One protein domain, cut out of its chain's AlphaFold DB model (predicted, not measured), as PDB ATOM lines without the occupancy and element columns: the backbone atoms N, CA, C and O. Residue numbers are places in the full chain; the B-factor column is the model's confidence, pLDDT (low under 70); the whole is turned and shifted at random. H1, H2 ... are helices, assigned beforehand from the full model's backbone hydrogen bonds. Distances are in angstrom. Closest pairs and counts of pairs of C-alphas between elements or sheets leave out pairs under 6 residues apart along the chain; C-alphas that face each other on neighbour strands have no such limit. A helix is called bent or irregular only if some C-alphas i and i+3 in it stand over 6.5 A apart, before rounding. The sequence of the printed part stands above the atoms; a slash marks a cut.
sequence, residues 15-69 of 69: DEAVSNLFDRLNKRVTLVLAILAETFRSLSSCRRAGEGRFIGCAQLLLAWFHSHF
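Overview. This is residues 15 to 69 of the 69 residues of an uncharacterized protein of Gossypium harknessii (UniProt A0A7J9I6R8). One long helix, H1, makes most of the length of the printed part, and a much shorter helix, H2, folds back beside the later part of H1 after the turn at residues 50 to 54, in the shape of a loose V with very unequal arms that is nearly shut. The first part of H1, residues 16 to 35, sticks out free, and the turn at residues 48 to 53 stands free at the other end. The printed part has 55 residues with two named helices, H1 then H2, and no named strand; the class is all helix. It is extended, with a radius of gyration of the C-alphas of 15.7 A, and a rod in outline, spanning 52 by 21 by 7 A.

Arrangement. H1, residues 16 to 49, and H2, residues 55 to 68, run opposite ways at a shallow tilt of 14 degrees. They are close but not clearly touching, with 1 pair of C-alphas within 8 A. Their closest C-alphas, those of Leu 43 and Ala 58, are 7.6 A apart. Their centres are 15.3 A apart. In H1 and H2 every backbone O i to N i+4 pair is within hydrogen-bond range. Neither helix is bent.

Along the chain. H1 has 34 residues and measures 48.7 A from its first to its last C-alpha. It begins with C-alpha 16 at (231.480, 157.150, 334.008) and ends with C-alpha 49 at (266.168, 166.113, 300.971). H2 has 14 residues, measures 20.1 A in the same way, and ends with C-alpha 68 at (244.186, 175.994, 318.428).

Size, cuts and confidence. The two C-alphas farthest apart, those of Asp 15 and Gly 50, are 52.6 A apart. The link from H1 to H2 is tight, with 5 residues. The printed part has no cut and ends at Phe 69, the chain's last residue. Its mean pLDDT is 72.6, and 16 residues are under 70, among them residues 50 to 58.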
ATOM      1  N   ASP A  15     232.393 159.885 337.843       72.88
ATOM      2  CA  ASP A  15     231.238 159.536 337.017       72.88
ATOM      3  C   ASP A  15     231.688 158.971 335.655       72.88
ATOM      4  O   ASP A  15     232.592 159.507 335.005       72.88
ATOM      5  N   GLU A  16     231.079 157.865 335.223       72.69
ATOM      6  CA  GLU A  16     231.480 157.150 334.008       72.69
ATOM      7  C   GLU A  16     231.357 158.026 332.751       72.69
ATOM      8  O   GLU A  16     232.199 157.939 331.852       72.69
ATOM      9  N   ALA A  17     230.380 158.941 332.696       74.06
ATOM     10  CA  ALA A  17     230.243 159.870 331.581       74.06
ATOM     11  C   ALA A  17     231.386 160.896 331.558       74.06
ATOM     12  O   ALA A  17     231.869 161.251 330.480       74.06
ATOM     13  N   VAL A  18     231.873 161.322 332.729       67.00
ATOM     14  CA  VAL A  18     233.060 162.183 332.854       67.00
ATOM     15  C   VAL A  18     234.319 161.421 332.433       67.00
ATOM     16  O   VAL A  18     235.100 161.935 331.634       67.00
ATOM     17  N   SER A  19     234.493 160.175 332.880       68.50
ATOM     18  CA  SER A  19     235.635 159.333 332.492       68.50
ATOM     19  C   SER A  19     235.666 159.052 330.981       68.50
ATOM     20  O   SER A  19     236.696 159.232 330.333       68.50
ATOM     21  N   ASN A  20     234.520 158.723 330.376       74.75
ATOM     22  CA  ASN A  20     234.386 158.523 328.931       74.75
ATOM     23  C   ASN A  20     234.615 159.822 328.136       74.75
ATOM     24  O   ASN A  20     235.210 159.806 327.058       74.75
ATOM     25  N   LEU A  21     234.185 160.976 328.660       72.25
ATOM     26  CA  LEU A  21     234.503 162.275 328.067       72.25
ATOM     27  C   LEU A  21     236.018 162.517 328.068       72.25
ATOM     28  O   LEU A  21     236.562 162.889 327.029       72.25
ATOM     29  N   PHE A  22     236.701 162.260 329.186       64.62
ATOM     30  CA  PHE A  22     238.158 162.366 329.276       64.62
ATOM     31  C   PHE A  22     238.882 161.351 328.391       64.62
ATOM     32  O   PHE A  22     239.854 161.731 327.753       64.62
ATOM     33  N   ASP A  23     238.410 160.112 328.265       74.62
ATOM     34  CA  ASP A  23     238.982 159.117 327.347       74.62
ATOM     35  C   ASP A  23     238.826 159.545 325.878       74.62
ATOM     36  O   ASP A  23     239.780 159.491 325.101       74.62
ATOM     37  N   ARG A  24     237.661 160.075 325.488       72.06
ATOM     38  CA  ARG A  24     237.438 160.623 324.140       72.06
ATOM     39  C   ARG A  24     238.265 161.879 323.874       72.06
ATOM     40  O   ARG A  24     238.766 162.045 322.761       72.06
ATOM     41  N   LEU A  25     238.399 162.761 324.865       69.69
ATOM     42  CA  LEU A  25     239.261 163.939 324.789       69.69
ATOM     43  C   LEU A  25     240.725 163.523 324.692       69.69
ATOM     44  O   LEU A  25     241.419 164.009 323.809       69.69
ATOM     45  N   ASN A  26     241.168 162.573 325.512       69.19
ATOM     46  CA  ASN A  26     242.515 162.025 325.485       69.19
ATOM     47  C   ASN A  26     242.803 161.377 324.131       69.19
ATOM     48  O   ASN A  26     243.801 161.710 323.517       69.19
ATOM     49  N   LYS A  27     241.884 160.575 323.580       72.06
ATOM     50  CA  LYS A  27     241.994 160.017 322.220       72.06
ATOM     51  C   LYS A  27     242.089 161.100 321.144       72.06
ATOM     52  O   LYS A  27     242.889 160.963 320.222       72.06
ATOM     53  N   ARG A  28     241.317 162.189 321.249       69.31
ATOM     54  CA  ARG A  28     241.447 163.340 320.335       69.31
ATOM     55  C   ARG A  28     242.784 164.055 320.503       69.31
ATOM     56  O   ARG A  28     243.403 164.376 319.497       69.31
ATOM     57  N   VAL A  29     243.245 164.271 321.732       70.50
ATOM     58  CA  VAL A  29     244.554 164.871 322.029       70.50
ATOM     59  C   VAL A  29     245.673 163.980 321.490       70.50
ATOM     60  O   VAL A  29     246.557 164.472 320.803       70.50
ATOM     61  N   THR A  30     245.598 162.665 321.695       77.69
ATOM     62  CA  THR A  30     246.525 161.680 321.129       77.69
ATOM     63  C   THR A  30     246.526 161.736 319.606       77.69
ATOM     64  O   THR A  30     247.596 161.731 319.010       77.69
ATOM     65  N   LEU A  31     245.357 161.846 318.969       74.69
ATOM     66  CA  LEU A  31     245.262 161.975 317.516       74.69
ATOM     67  C   LEU A  31     245.895 163.282 317.016       74.69
ATOM     68  O   LEU A  31     246.668 163.257 316.064       74.69
ATOM     69  N   VAL A  32     245.617 164.410 317.676       77.88
ATOM     70  CA  VAL A  32     246.208 165.716 317.343       77.88
ATOM     71  C   VAL A  32     247.731 165.678 317.494       77.88
ATOM     72  O   VAL A  32     248.446 166.091 316.583       77.88
ATOM     73  N   LEU A  33     248.238 165.125 318.599       75.19
ATOM     74  CA  LEU A  33     249.675 164.975 318.836       75.19
ATOM     75  C   LEU A  33     250.331 164.020 317.828       75.19
ATOM     76  O   LEU A  33     251.428 164.306 317.356       75.19
ATOM     77  N   ALA A  34     249.663 162.926 317.455       74.31
ATOM     78  CA  ALA A  34     250.159 161.981 316.455       74.31
ATOM     79  C   ALA A  34     250.238 162.607 315.053       74.31
ATOM     80  O   ALA A  34     251.251 162.458 314.372       74.31
ATOM     81  N   ILE A  35     249.212 163.360 314.640       77.56
ATOM     82  CA  ILE A  35     249.201 164.084 313.359       77.56
ATOM     83  C   ILE A  35     250.311 165.136 313.332       77.56
ATOM     84  O   ILE A  35     251.031 165.247 312.338       77.56
ATOM     85  N   LEU A  36     250.490 165.885 314.424       78.06
ATOM     86  CA  LEU A  36     251.576 166.855 314.545       78.06
ATOM     87  C   LEU A  36     252.946 166.177 314.453       78.06
ATOM     88  O   LEU A  36     253.791 166.632 313.686       78.06
ATOM     89  N   ALA A  37     253.158 165.081 315.184       74.94
ATOM     90  CA  ALA A  37     254.412 164.332 315.168       74.94
ATOM     91  C   ALA A  37     254.763 163.827 313.760       74.94
ATOM     92  O   ALA A  37     255.889 164.034 313.302       74.94
ATOM     93  N   GLU A  38     253.803 163.233 313.045       77.50
ATOM     94  CA  GLU A  38     254.032 162.755 311.680       77.50
ATOM     95  C   GLU A  38     254.263 163.922 310.708       77.50
ATOM     96  O   GLU A  38     255.164 163.866 309.876       77.50
ATOM     97  N   THR A  39     253.553 165.043 310.884       80.69
ATOM     98  CA  THR A  39     253.773 166.257 310.084       80.69
ATOM     99  C   THR A  39     255.180 166.816 310.294       80.69
ATOM    100  O   THR A  39     255.895 167.070 309.324       80.69
ATOM    101  N   PHE A  40     255.635 166.956 311.542       78.44
ATOM    102  CA  PHE A  40     257.004 167.385 311.842       78.44
ATOM    103  C   PHE A  40     258.039 166.422 311.263       78.44
ATOM    104  O   PHE A  40     259.057 166.864 310.723       78.44
ATOM    105  N   ARG A  41     257.774 165.113 311.325       79.56
ATOM    106  CA  ARG A  41     258.632 164.087 310.736       79.56
ATOM    107  C   ARG A  41     258.737 164.255 309.220       79.56
ATOM    108  O   ARG A  41     259.859 164.363 308.726       79.56
ATOM    109  N   SER A  42     257.623 164.361 308.495       75.12
ATOM    110  CA  SER A  42     257.611 164.590 307.044       75.12
ATOM    111  C   SER A  42     258.314 165.895 306.664       75.12
ATOM    112  O   SER A  42     259.165 165.893 305.776       75.12
ATOM    113  N   LEU A  43     258.054 166.985 307.394       74.06
ATOM    114  CA  LEU A  43     258.731 168.273 307.199       74.06
ATOM    115  C   LEU A  43     260.248 168.160 307.398       74.06
ATOM    116  O   LEU A  43     261.033 168.710 306.619       74.06
ATOM    117  N   SER A  44     260.679 167.425 308.425       74.75
ATOM    118  CA  SER A  44     262.097 167.195 308.702       74.75
ATOM    119  C   SER A  44     262.778 166.384 307.595       74.75
ATOM    120  O   SER A  44     263.912 166.702 307.230       74.75
ATOM    121  N   SER A  45     262.080 165.398 307.021       75.06
ATOM    122  CA  SER A  45     262.549 164.606 305.881       75.06
ATOM    123  C   SER A  45     262.685 165.467 304.625       75.06
ATOM    124  O   SER A  45     263.749 165.459 304.008       75.06
ATOM    125  N   CYS A  46     261.680 166.289 304.298       72.44
ATOM    126  CA  CYS A  46     261.735 167.214 303.161       72.44
ATOM    127  C   CYS A  46     262.879 168.229 303.291       72.44
ATOM    128  O   CYS A  46     263.611 168.470 302.334       72.44
ATOM    129  N   ARG A  47     263.100 168.781 304.495       71.62
ATOM    130  CA  ARG A  47     264.241 169.671 304.764       71.62
ATOM    131  C   ARG A  47     265.579 168.985 304.476       71.62
ATOM    132  O   ARG A  47     266.481 169.619 303.941       71.62
ATOM    133  N   ARG A  48     265.728 167.711 304.858       75.31
ATOM    134  CA  ARG A  48     266.966 166.938 304.646       75.31
ATOM    135  C   ARG A  48     267.182 166.557 303.181       75.31
ATOM    136  O   ARG A  48     268.332 166.435 302.781       75.31
ATOM    137  N   ALA A  49     266.109 166.401 302.405       74.81
ATOM    138  CA  ALA A  49     266.168 166.113 300.971       74.81
ATOM    139  C   ALA A  49     266.584 167.329 300.114       74.81
ATOM    140  O   ALA A  49     266.908 167.165 298.945       74.81
ATOM    141  N   GLY A  50     266.619 168.542 300.681       67.31
ATOM    142  CA  GLY A  50     267.146 169.731 300.000       67.31
ATOM    143  C   GLY A  50     266.238 170.328 298.917       67.31
ATOM    144  O   GLY A  50     266.636 171.298 298.279       67.31
ATOM    145  N   GLU A  51     265.011 169.827 298.740       63.75
ATOM    146  CA  GLU A  51     264.093 170.227 297.656       63.75
ATOM    147  C   GLU A  51     263.396 171.592 297.845       63.75
ATOM    148  O   GLU A  51     262.558 171.986 297.039       63.75
ATOM    149  N   GLY A  52     263.749 172.374 298.869       61.16
ATOM    150  CA  GLY A  52     263.283 173.757 298.979       61.16
ATOM    151  C   GLY A  52     263.176 174.281 300.404       61.16
ATOM    152  O   GLY A  52     263.092 173.537 301.383       61.16
ATOM    153  N   ARG A  53     263.164 175.615 300.528       62.75
ATOM    154  CA  ARG A  53     262.905 176.318 301.790       62.75
ATOM    155  C   ARG A  53     261.456 176.072 302.207       62.75
ATOM    156  O   ARG A  53     260.559 176.822 301.841       62.75
ATOM    157  N   PHE A  54     261.249 175.044 303.024       61.28
ATOM    158  CA  PHE A  54     259.971 174.636 303.626       61.28
ATOM    159  C   PHE A  54     259.422 175.635 304.673       61.28
ATOM    160  O   PHE A  54     258.761 175.260 305.639       61.28
ATOM    161  N   ILE A  55     259.724 176.925 304.502       61.16
ATOM    162  CA  ILE A  55     259.400 178.005 305.435       61.16
ATOM    163  C   ILE A  55     257.879 178.223 305.475       61.16
ATOM    164  O   ILE A  55     257.325 178.355 306.558       61.16
ATOM    165  N   GLY A  56     257.188 178.139 304.329       67.06
ATOM    166  CA  GLY A  56     255.738 178.366 304.246       67.06
ATOM    167  C   GLY A  56     254.892 177.341 305.013       67.06
ATOM    168  O   GLY A  56     254.085 177.721 305.858       67.06
ATOM    169  N   CYS A  57     255.093 176.036 304.784       67.38
ATOM    170  CA  CYS A  57     254.301 175.003 305.471       67.38
ATOM    171  C   CYS A  57     254.613 174.934 306.973       67.38
ATOM    172  O   CYS A  57     253.708 174.713 307.773       67.38
ATOM    173  N   ALA A  58     255.870 175.170 307.368       68.94
ATOM    174  CA  ALA A  58     256.245 175.247 308.777       68.94
ATOM    175  C   ALA A  58     255.604 176.459 309.479       68.94
ATOM    176  O   ALA A  58     255.117 176.326 310.598       68.94
ATOM    177  N   GLN A  59     255.548 177.620 308.815       74.06
ATOM    178  CA  GLN A  59     254.872 178.815 309.331       74.06
ATOM    179  C   GLN A  59     253.355 178.624 309.451       74.06
ATOM    180  O   GLN A  59     252.777 179.042 310.450       74.06
ATOM    181  N   LEU A  60     252.715 177.961 308.482       75.75
ATOM    182  CA  LEU A  60     251.286 177.632 308.551       75.75
ATOM    183  C   LEU A  60     250.974 176.662 309.698       75.75
ATOM    184  O   LEU A  60     249.998 176.864 310.416       75.75
ATOM    185  N   LEU A  61     251.822 175.651 309.912       76.19
ATOM    186  CA  LEU A  61     251.678 174.723 311.035       76.19
ATOM    187  C   LEU A  61     251.825 175.445 312.381       76.19
ATOM    188  O   LEU A  61     251.050 175.202 313.303       76.19
ATOM    189  N   LEU A  62     252.793 176.362 312.476       75.50
ATOM    190  CA  LEU A  62     253.021 177.179 313.664       75.50
ATOM    191  C   LEU A  62     251.827 178.105 313.946       75.50
ATOM    192  O   LEU A  62     251.366 178.188 315.081       75.50
ATOM    193  N   ALA A  63     251.289 178.762 312.914       79.69
ATOM    194  CA  ALA A  63     250.107 179.613 313.027       79.69
ATOM    195  C   ALA A  63     248.860 178.820 313.450       79.69
ATOM    196  O   ALA A  63     248.090 179.284 314.294       79.69
ATOM    197  N   TRP A  64     248.675 177.611 312.910       81.06
ATOM    198  CA  TRP A  64     247.600 176.714 313.331       81.06
ATOM    199  C   TRP A  64     247.748 176.314 314.802       81.06
ATOM    200  O   TRP A  64     246.777 176.426 315.551       81.06
ATOM    201  N   PHE A  65     248.960 175.932 315.228       76.31
ATOM    202  CA  PHE A  65     249.247 175.553 316.612       76.31
ATOM    203  C   PHE A  65     248.908 176.691 317.580       76.31
ATOM    204  O   PHE A  65     248.136 176.479 318.503       76.31
ATOM    205  N   HIS A  66     249.371 177.914 317.300       78.19
ATOM    206  CA  HIS A  66     249.056 179.101 318.109       78.19
ATOM    207  C   HIS A  66     247.576 179.507 318.112       78.19
ATOM    208  O   HIS A  66     247.158 180.268 318.979       78.19
ATOM    209  N   SER A  67     246.789 179.070 317.127       76.25
ATOM    210  CA  SER A  67     245.360 179.404 317.048       76.25
ATOM    211  C   SER A  67     244.467 178.360 317.726       76.25
ATOM    212  O   SER A  67     243.313 178.659 318.021       76.25
ATOM    213  N   HIS A  68     244.959 177.131 317.910       70.00
ATOM    214  CA  HIS A  68     244.186 175.994 318.428       70.00
ATOM    215  C   HIS A  68     244.640 175.509 319.815       70.00
ATOM    216  O   HIS A  68     243.909 174.732 320.432       70.00
ATOM    217  N   PHE A  69     245.812 175.945 320.290       66.06
ATOM    218  CA  PHE A  69     246.409 175.601 321.583       66.06
ATOM    219  C   PHE A  69     246.888 176.862 322.302       66.06
ATOM    220  O   PHE A  69     246.652 176.943 323.528       66.06
TER     221      PHE A  69